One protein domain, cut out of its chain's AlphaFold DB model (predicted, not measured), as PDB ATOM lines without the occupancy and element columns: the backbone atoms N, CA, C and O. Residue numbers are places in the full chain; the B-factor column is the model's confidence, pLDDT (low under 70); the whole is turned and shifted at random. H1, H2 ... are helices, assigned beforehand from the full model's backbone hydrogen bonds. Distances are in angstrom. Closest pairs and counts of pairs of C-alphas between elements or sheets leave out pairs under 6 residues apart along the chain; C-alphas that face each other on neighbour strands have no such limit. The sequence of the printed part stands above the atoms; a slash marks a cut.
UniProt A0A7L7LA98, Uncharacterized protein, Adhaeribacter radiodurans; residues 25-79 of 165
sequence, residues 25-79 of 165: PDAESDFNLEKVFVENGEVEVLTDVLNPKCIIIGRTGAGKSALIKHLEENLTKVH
ATOM      1  N   PRO A  25      27.912 106.789  18.884       77.44
ATOM      2  CA  PRO A  25      28.898 107.486  19.713       77.44
ATOM      3  C   PRO A  25      28.322 108.746  20.378       77.44
ATOM      4  O   PRO A  25      28.733 109.091  21.486       77.44
ATOM      5  N   ASP A  26      27.345 109.391  19.734       80.44
ATOM      6  CA  ASP A  26      26.643 110.559  20.258       80.44
ATOM      7  C   ASP A  26      25.232 110.204  20.735       80.44
ATOM      8  O   ASP A  26      24.432 109.635  19.987       80.44
ATOM      9  N   ALA A  27      24.902 110.645  21.951       77.38
ATOM     10  CA  ALA A  27      23.606 110.423  22.596       77.38
ATOM     11  C   ALA A  27      22.411 110.961  21.786       77.38
ATOM     12  O   ALA A  27      21.337 110.365  21.787       77.38
ATOM     13  N   GLU A  28      22.579 112.073  21.063       76.38
ATOM     14  CA  GLU A  28      21.495 112.668  20.268       76.38
ATOM     15  C   GLU A  28      21.055 111.732  19.131       76.38
ATOM     16  O   GLU A  28      19.862 111.566  18.877       76.38
ATOM     17  N   SER A  29      22.025 111.050  18.520       79.12
ATOM     18  CA  SER A  29      21.834 110.137  17.388       79.12
ATOM     19  C   SER A  29      21.535 108.687  17.785       79.12
ATOM     20  O   SER A  29      21.377 107.832  16.912       79.12
ATOM     21  N   ASP A  30      21.504 108.377  19.083       83.19
ATOM     22  CA  ASP A  30      21.276 107.019  19.568       83.19
ATOM     23  C   ASP A  30      19.778 106.755  19.782       83.19
ATOM     24  O   ASP A  30      19.114 107.414  20.589       83.19
ATOM     25  N   PHE A  31      19.242 105.782  19.046       79.25
ATOM     26  CA  PHE A  31      17.841 105.355  19.115       79.25
ATOM     27  C   PHE A  31      17.552 104.384  20.266       79.25
ATOM     28  O   PHE A  31      16.399 104.211  20.650       79.25
ATOM     29  N   ASN A  32      18.574 103.707  20.792       82.12
ATOM     30  CA  ASN A  32      18.419 102.749  21.885       82.12
ATOM     31  C   ASN A  32      18.626 103.390  23.257       82.12
ATOM     32  O   ASN A  32      18.381 102.724  24.262       82.12
ATOM     33  N   LEU A  33      19.042 104.657  23.301       83.19
ATOM     34  CA  LEU A  33      19.387 105.357  24.532       83.19
ATOM     35  C   LEU A  33      18.270 105.304  25.576       83.19
ATOM     36  O   LEU A  33      18.543 104.968  26.722       83.19
ATOM     37  N   GLU A  34      17.025 105.525  25.160       81.50
ATOM     38  CA  GLU A  34      15.852 105.504  26.041       81.50
ATOM     39  C   GLU A  34      15.646 104.131  26.706       81.50
ATOM     40  O   GLU A  34      15.340 104.029  27.889       81.50
ATOM     41  N   LYS A  35      15.897 103.037  25.975       83.12
ATOM     42  CA  LYS A  35      15.699 101.663  26.474       83.12
ATOM     43  C   LYS A  35      16.748 101.231  27.495       83.12
ATOM     44  O   LYS A  35      16.526 100.269  28.226       83.12
ATOM     45  N   VAL A  36      17.914 101.870  27.469       84.44
ATOM     46  CA  VAL A  36      19.064 101.543  28.326       84.44
ATOM     47  C   VAL A  36      19.306 102.657  29.351       84.44
ATOM     48  O   VAL A  36      20.255 102.587  30.131       84.44
ATOM     49  N   PHE A  37      18.450 103.682  29.373       86.06
ATOM     50  CA  PHE A  37      18.529 104.762  30.338       86.06
ATOM     51  C   PHE A  37      18.272 104.219  31.746       86.06
ATOM     52  O   PHE A  37      17.309 103.493  31.991       86.06
ATOM     53  N   VAL A  38      19.166 104.558  32.673       85.06
ATOM     54  CA  VAL A  38      19.043 104.198  34.087       85.06
ATOM     55  C   VAL A  38      18.886 105.488  34.870       85.06
ATOM     56  O   VAL A  38      19.801 106.309  34.926       85.06
ATOM     57  N   GLU A  39      17.710 105.659  35.461       81.25
ATOM     58  CA  GLU A  39      17.385 106.833  36.252       81.25
ATOM     59  C   GLU A  39      18.064 106.772  37.629       81.25
ATOM     60  O   GLU A  39      17.900 105.811  38.379       81.25
ATOM     61  N   ASN A  40      18.808 107.827  37.973       82.94
ATOM     62  CA  ASN A  40      19.524 107.960  39.250       82.94
ATOM     63  C   ASN A  40      18.933 109.067  40.154       82.94
ATOM     64  O   ASN A  40      19.645 109.632  40.984       82.94
ATOM     65  N   GLY A  41      17.652 109.415  39.975       83.12
ATOM     66  CA  GLY A  41      16.944 110.449  40.752       83.12
ATOM     67  C   GLY A  41      17.145 111.893  40.270       83.12
ATOM     68  O   GLY A  41      16.570 112.824  40.828       83.12
ATOM     69  N   GLU A  42      17.943 112.113  39.220       86.25
ATOM     70  CA  GLU A  42      18.135 113.446  38.624       86.25
ATOM     71  C   GLU A  42      16.866 113.962  37.932       86.25
ATOM     72  O   GLU A  42      16.605 115.165  37.936       86.25
ATOM     73  N   VAL A  43      16.065 113.055  37.368       87.44
ATOM     74  CA  VAL A  43      14.807 113.380  36.685       87.44
ATOM     75  C   VAL A  43      13.820 113.997  37.672       87.44
ATOM     76  O   VAL A  43      13.333 115.092  37.415       87.44
ATOM     77  N   GLU A  44      13.608 113.375  38.836       87.75
ATOM     78  CA  GLU A  44      12.708 113.884  39.881       87.75
ATOM     79  C   GLU A  44      13.021 115.346  40.245       87.75
ATOM     80  O   GLU A  44      12.139 116.206  40.222       87.75
ATOM     81  N   VAL A  45      14.304 115.660  40.462       88.75
ATOM     82  CA  VAL A  45      14.766 117.020  40.785       88.75
ATOM     83  C   VAL A  45      14.481 118.015  39.659       88.75
ATOM     84  O   VAL A  45      14.124 119.156  39.943       88.75
ATOM     85  N   LEU A  46      14.656 117.609  38.400       87.75
ATOM     86  CA  LEU A  46      14.472 118.476  37.232       87.75
ATOM     87  C   LEU A  46      13.005 118.639  36.824       87.75
ATOM     88  O   LEU A  46      12.664 119.619  36.162       87.75
ATOM     89  N   THR A  47      12.140 117.699  37.206       86.94
ATOM     90  CA  THR A  47      10.692 117.798  36.977       86.94
ATOM     91  C   THR A  47       9.968 118.665  38.007       86.94
ATOM     92  O   THR A  47       8.866 119.145  37.735       86.94
ATOM     93  N   ASP A  48      10.574 118.902  39.171       88.56
ATOM     94  CA  ASP A  48       9.979 119.720  40.223       88.56
ATOM     95  C   ASP A  48      10.095 121.223  39.913       88.56
ATOM     96  O   ASP A  48      11.151 121.841  40.032       88.56
ATOM     97  N   VAL A  49       8.962 121.835  39.559       84.50
ATOM     98  CA  VAL A  49       8.850 123.268  39.230       84.50
ATOM     99  C   VAL A  49       9.069 124.171  40.454       84.50
ATOM    100  O   VAL A  49       9.396 125.349  40.301       84.50
ATOM    101  N   LEU A  50       8.895 123.650  41.673       89.38
ATOM    102  CA  LEU A  50       9.163 124.392  42.907       89.38
ATOM    103  C   LEU A  50      10.646 124.352  43.288       89.38
ATOM    104  O   LEU A  50      11.091 125.123  44.143       89.38
ATOM    105  N   ASN A  51      11.424 123.483  42.644       89.19
ATOM    106  CA  ASN A  51      12.838 123.330  42.908       89.19
ATOM    107  C   ASN A  51      13.653 124.391  42.152       89.19
ATOM    108  O   ASN A  51      13.576 124.486  40.928       89.19
ATOM    109  N   PRO A  52      14.510 125.174  42.832       89.06
ATOM    110  CA  PRO A  52      15.362 126.152  42.155       89.06
ATOM    111  C   PRO A  52      16.515 125.514  41.356       89.06
ATOM    112  O   PRO A  52      17.261 126.228  40.682       89.06
ATOM    113  N   LYS A  53      16.726 124.194  41.446       88.31
ATOM    114  CA  LYS A  53      17.809 123.488  40.748       88.31
ATOM    115  C   LYS A  53      17.481 123.318  39.263       88.31
ATOM    116  O   LYS A  53      16.783 122.393  38.877       88.31
ATOM    117  N   CYS A  54      18.053 124.178  38.423       85.62
ATOM    118  CA  CYS A  54      17.802 124.189  36.976       85.62
ATOM    119  C   CYS A  54      19.059 124.026  36.103       85.62
ATOM    120  O   CYS A  54      18.996 124.194  34.886       85.62
ATOM    121  N   ILE A  55      20.218 123.730  36.703       88.56
ATOM    122  CA  ILE A  55      21.498 123.649  35.990       88.56
ATOM    123  C   ILE A  55      22.046 122.225  36.068       88.56
ATOM    124  O   ILE A  55      22.328 121.720  37.152       88.56
ATOM    125  N   ILE A  56      22.261 121.615  34.903       89.81
ATOM    126  CA  ILE A  56      22.883 120.294  34.762       89.81
ATOM    127  C   ILE A  56      24.363 120.496  34.414       89.81
ATOM    128  O   ILE A  56      24.696 121.032  33.356       89.81
ATOM    129  N   ILE A  57      25.268 120.059  35.292       90.25
ATOM    130  CA  ILE A  57      26.722 120.202  35.120       90.25
ATOM    131  C   ILE A  57      27.371 118.821  35.152       90.25
ATOM    132  O   ILE A  57      27.020 117.973  35.961       90.25
ATOM    133  N   GLY A  58      28.355 118.592  34.285       88.44
ATOM    134  CA  GLY A  58      29.107 117.341  34.270       88.44
ATOM    135  C   GLY A  58      30.091 117.274  33.110       88.44
ATOM    136  O   GLY A  58      29.973 118.020  32.135       88.44
ATOM    137  N   ARG A  59      31.047 116.346  33.178       90.25
ATOM    138  CA  ARG A  59      32.017 116.104  32.096       90.25
ATOM    139  C   ARG A  59      31.342 115.533  30.844       90.25
ATOM    140  O   ARG A  59      30.194 115.081  30.884       90.25
ATOM    141  N   THR A  60      32.044 115.548  29.716       86.62
ATOM    142  CA  THR A  60      31.646 114.777  28.528       86.62
ATOM    143  C   THR A  60      31.505 113.301  28.904       86.62
ATOM    144  O   THR A  60      32.342 112.776  29.635       86.62
ATOM    145  N   GLY A  61      30.421 112.658  28.466       82.69
ATOM    146  CA  GLY A  61      30.104 111.270  28.824       82.69
ATOM    147  C   GLY A  61      29.338 111.081  30.140       82.69
ATOM    148  O   GLY A  61      28.919 109.970  30.423       82.69
ATOM    149  N   ALA A  62      29.072 112.140  30.916       85.62
ATOM    150  CA  ALA A  62      28.290 112.044  32.160       85.62
ATOM    151  C   ALA A  62      26.775 111.812  31.954       85.62
ATOM    152  O   ALA A  62      26.019 111.896  32.909       85.62
ATOM    153  N   GLY A  63      26.307 111.599  30.719       86.38
ATOM    154  CA  GLY A  63      24.891 111.317  30.442       86.38
ATOM    155  C   GLY A  63      23.960 112.532  30.333       86.38
ATOM    156  O   GLY A  63      22.772 112.348  30.118       86.38
ATOM    157  N   LYS A  64      24.464 113.774  30.385       90.88
ATOM    158  CA  LYS A  64      23.627 114.997  30.311       90.88
ATOM    159  C   LYS A  64      22.680 115.037  29.105       90.88
ATOM    160  O   LYS A  64      21.507 115.349  29.253       90.88
ATOM    161  N   SER A  65      23.186 114.712  27.914       89.25
ATOM    162  CA  SER A  65      22.366 114.683  26.697       89.25
ATOM    163  C   SER A  65      21.323 113.564  26.730       89.25
ATOM    164  O   SER A  65      20.238 113.742  26.193       89.25
ATOM    165  N   ALA A  66      21.629 112.440  27.389       89.44
ATOM    166  CA  ALA A  66      20.674 111.355  27.595       89.44
ATOM    167  C   ALA A  66      19.547 111.785  28.539       89.44
ATOM    168  O   ALA A  66      18.386 111.574  28.227       89.44
ATOM    169  N   LEU A  67      19.890 112.463  29.637       89.62
ATOM    170  CA  LEU A  67      18.923 112.995  30.596       89.62
ATOM    171  C   LEU A  67      17.972 114.016  29.954       89.62
ATOM    172  O   LEU A  67      16.768 113.945  30.163       89.62
ATOM    173  N   ILE A  68      18.498 114.947  29.150       89.44
ATOM    174  CA  ILE A  68      17.667 115.932  28.437       89.44
ATOM    175  C   ILE A  68      16.733 115.235  27.444       89.44
ATOM    176  O   ILE A  68      15.548 115.549  27.415       89.44
ATOM    177  N   LYS A  69      17.242 114.269  26.669       88.75
ATOM    178  CA  LYS A  69      16.434 113.504  25.711       88.75
ATOM    179  C   LYS A  69      15.324 112.713  26.408       88.75
ATOM    180  O   LYS A  69      14.181 112.765  25.979       88.75
ATOM    181  N   HIS A  70      15.642 112.082  27.536       89.44
ATOM    182  CA  HIS A  70      14.665 111.386  28.366       89.44
ATOM    183  C   HIS A  70      13.562 112.337  28.866       89.44
ATOM    184  O   HIS A  70      12.378 112.018  28.782       89.44
ATOM    185  N   LEU A  71      13.917 113.542  29.327       89.31
ATOM    186  CA  LEU A  71      12.931 114.557  29.717       89.31
ATOM    187  C   LEU A  71      12.057 114.995  28.531       89.31
ATOM    188  O   LEU A  71      10.853 115.153  28.696       89.31
ATOM    189  N   GLU A  72      12.642 115.173  27.347       88.88
ATOM    190  CA  GLU A  72      11.919 115.541  26.122       88.88
ATOM    191  C   GLU A  72      10.927 114.463  25.666       88.88
ATOM    192  O   GLU A  72       9.847 114.802  25.189       88.88
ATOM    193  N   GLU A  73      11.266 113.183  25.824       86.81
ATOM    194  CA  GLU A  73      10.412 112.062  25.414       86.81
ATOM    195  C   GLU A  73       9.295 111.757  26.432       86.81
ATOM    196  O   GLU A  73       8.201 111.349  26.037       86.81
ATOM    197  N   ASN A  74       9.530 111.987  27.731       87.19
ATOM    198  CA  ASN A  74       8.590 111.611  28.798       87.19
ATOM    199  C   ASN A  74       7.679 112.751  29.279       87.19
ATOM    200  O   ASN A  74       6.663 112.497  29.930       87.19
ATOM    201  N   LEU A  75       8.005 114.010  28.973       86.06
ATOM    202  CA  LEU A  75       7.207 115.168  29.375       86.06
ATOM    203  C   LEU A  75       6.482 115.788  28.180       86.06
ATOM    204  O   LEU A  75       7.029 115.976  27.101       86.06
ATOM    205  N   THR A  76       5.239 116.206  28.401       77.69
ATOM    206  CA  THR A  76       4.369 116.728  27.332       77.69
ATOM    207  C   THR A  76       4.642 118.181  26.944       77.69
ATOM    208  O   THR A  76       4.222 118.612  25.876       77.69
ATOM    209  N   LYS A  77       5.311 118.962  27.802       80.94
ATOM    210  CA  LYS A  77       5.526 120.412  27.619       80.94
ATOM    211  C   LYS A  77       6.999 120.795  27.704       80.94
ATOM    212  O   LYS A  77       7.370 121.705  28.445       80.94
ATOM    213  N   VAL A  78       7.843 120.089  26.961       84.06
ATOM    214  CA  VAL A  78       9.269 120.410  26.869       84.06
ATOM    215  C   VAL A  78       9.561 121.047  25.523       84.06
ATOM    216  O   VAL A  78       9.215 120.520  24.470       84.06
ATOM    217  N   HIS A  79      10.211 122.208  25.567       83.69
ATOM    218  CA  HIS A  79      10.640 122.932  24.381       83.69
ATOM    219  C   HIS A  79      12.140 123.192  24.451       83.69
ATOM    220  O   HIS A  79      12.617 123.944  25.304       83.69
TER     221      HIS A  79
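This is residues 25 to 79 of the 165 residues of an uncharacterized protein of Adhaeribacter radiodurans (UniProt A0A7L7LA98). There is little regular structure here: one helix, H3, runs through the middle of a chain made mostly of loops, with two short helices, H1 and H2, close by. Residues 48 to 63 swing out in a wide loop from H2 to the start of H3. The printed part has 55 residues, 21 of them in three named helices, with no named strand; the class is all helix. It is compact, with a radius of gyration of the C-alphas of 11.5 A and spans of 34 by 26 by 20 A.

H1, residues 33 to 36, and H3, residues 64 to 74, only just touch, with 3 pairs of C-alphas within 8 A; the closest, those of Glu 34 and His 70, are 6.4 A apart. H2, residues 42 to 47, is close to H3 but not clearly touching; the closest C-alphas, of Val 43 and Leu 71, are 7.3 A apart. H2 and H3 run the same way at a steep tilt of 47 degrees. H1 and H2 are apart. Every O i to N i+4 pair is within hydrogen-bond range in H2 and H3; H1 is too short for one.

H1 begins at C-alpha 33 (19.387, 105.357, 24.532) and measures 5.4 A, H2 8.8 A. H3 measures 15.5 A and ends at C-alpha 74 (8.590, 111.611, 28.798).

The C-alphas farthest apart, of Pro 25 and Leu 50, are 34.8 A apart. The printed part has no cut. The link from H1 to H2 is tight, that from H2 to H3 long. No printed residue is under 70 in pLDDT.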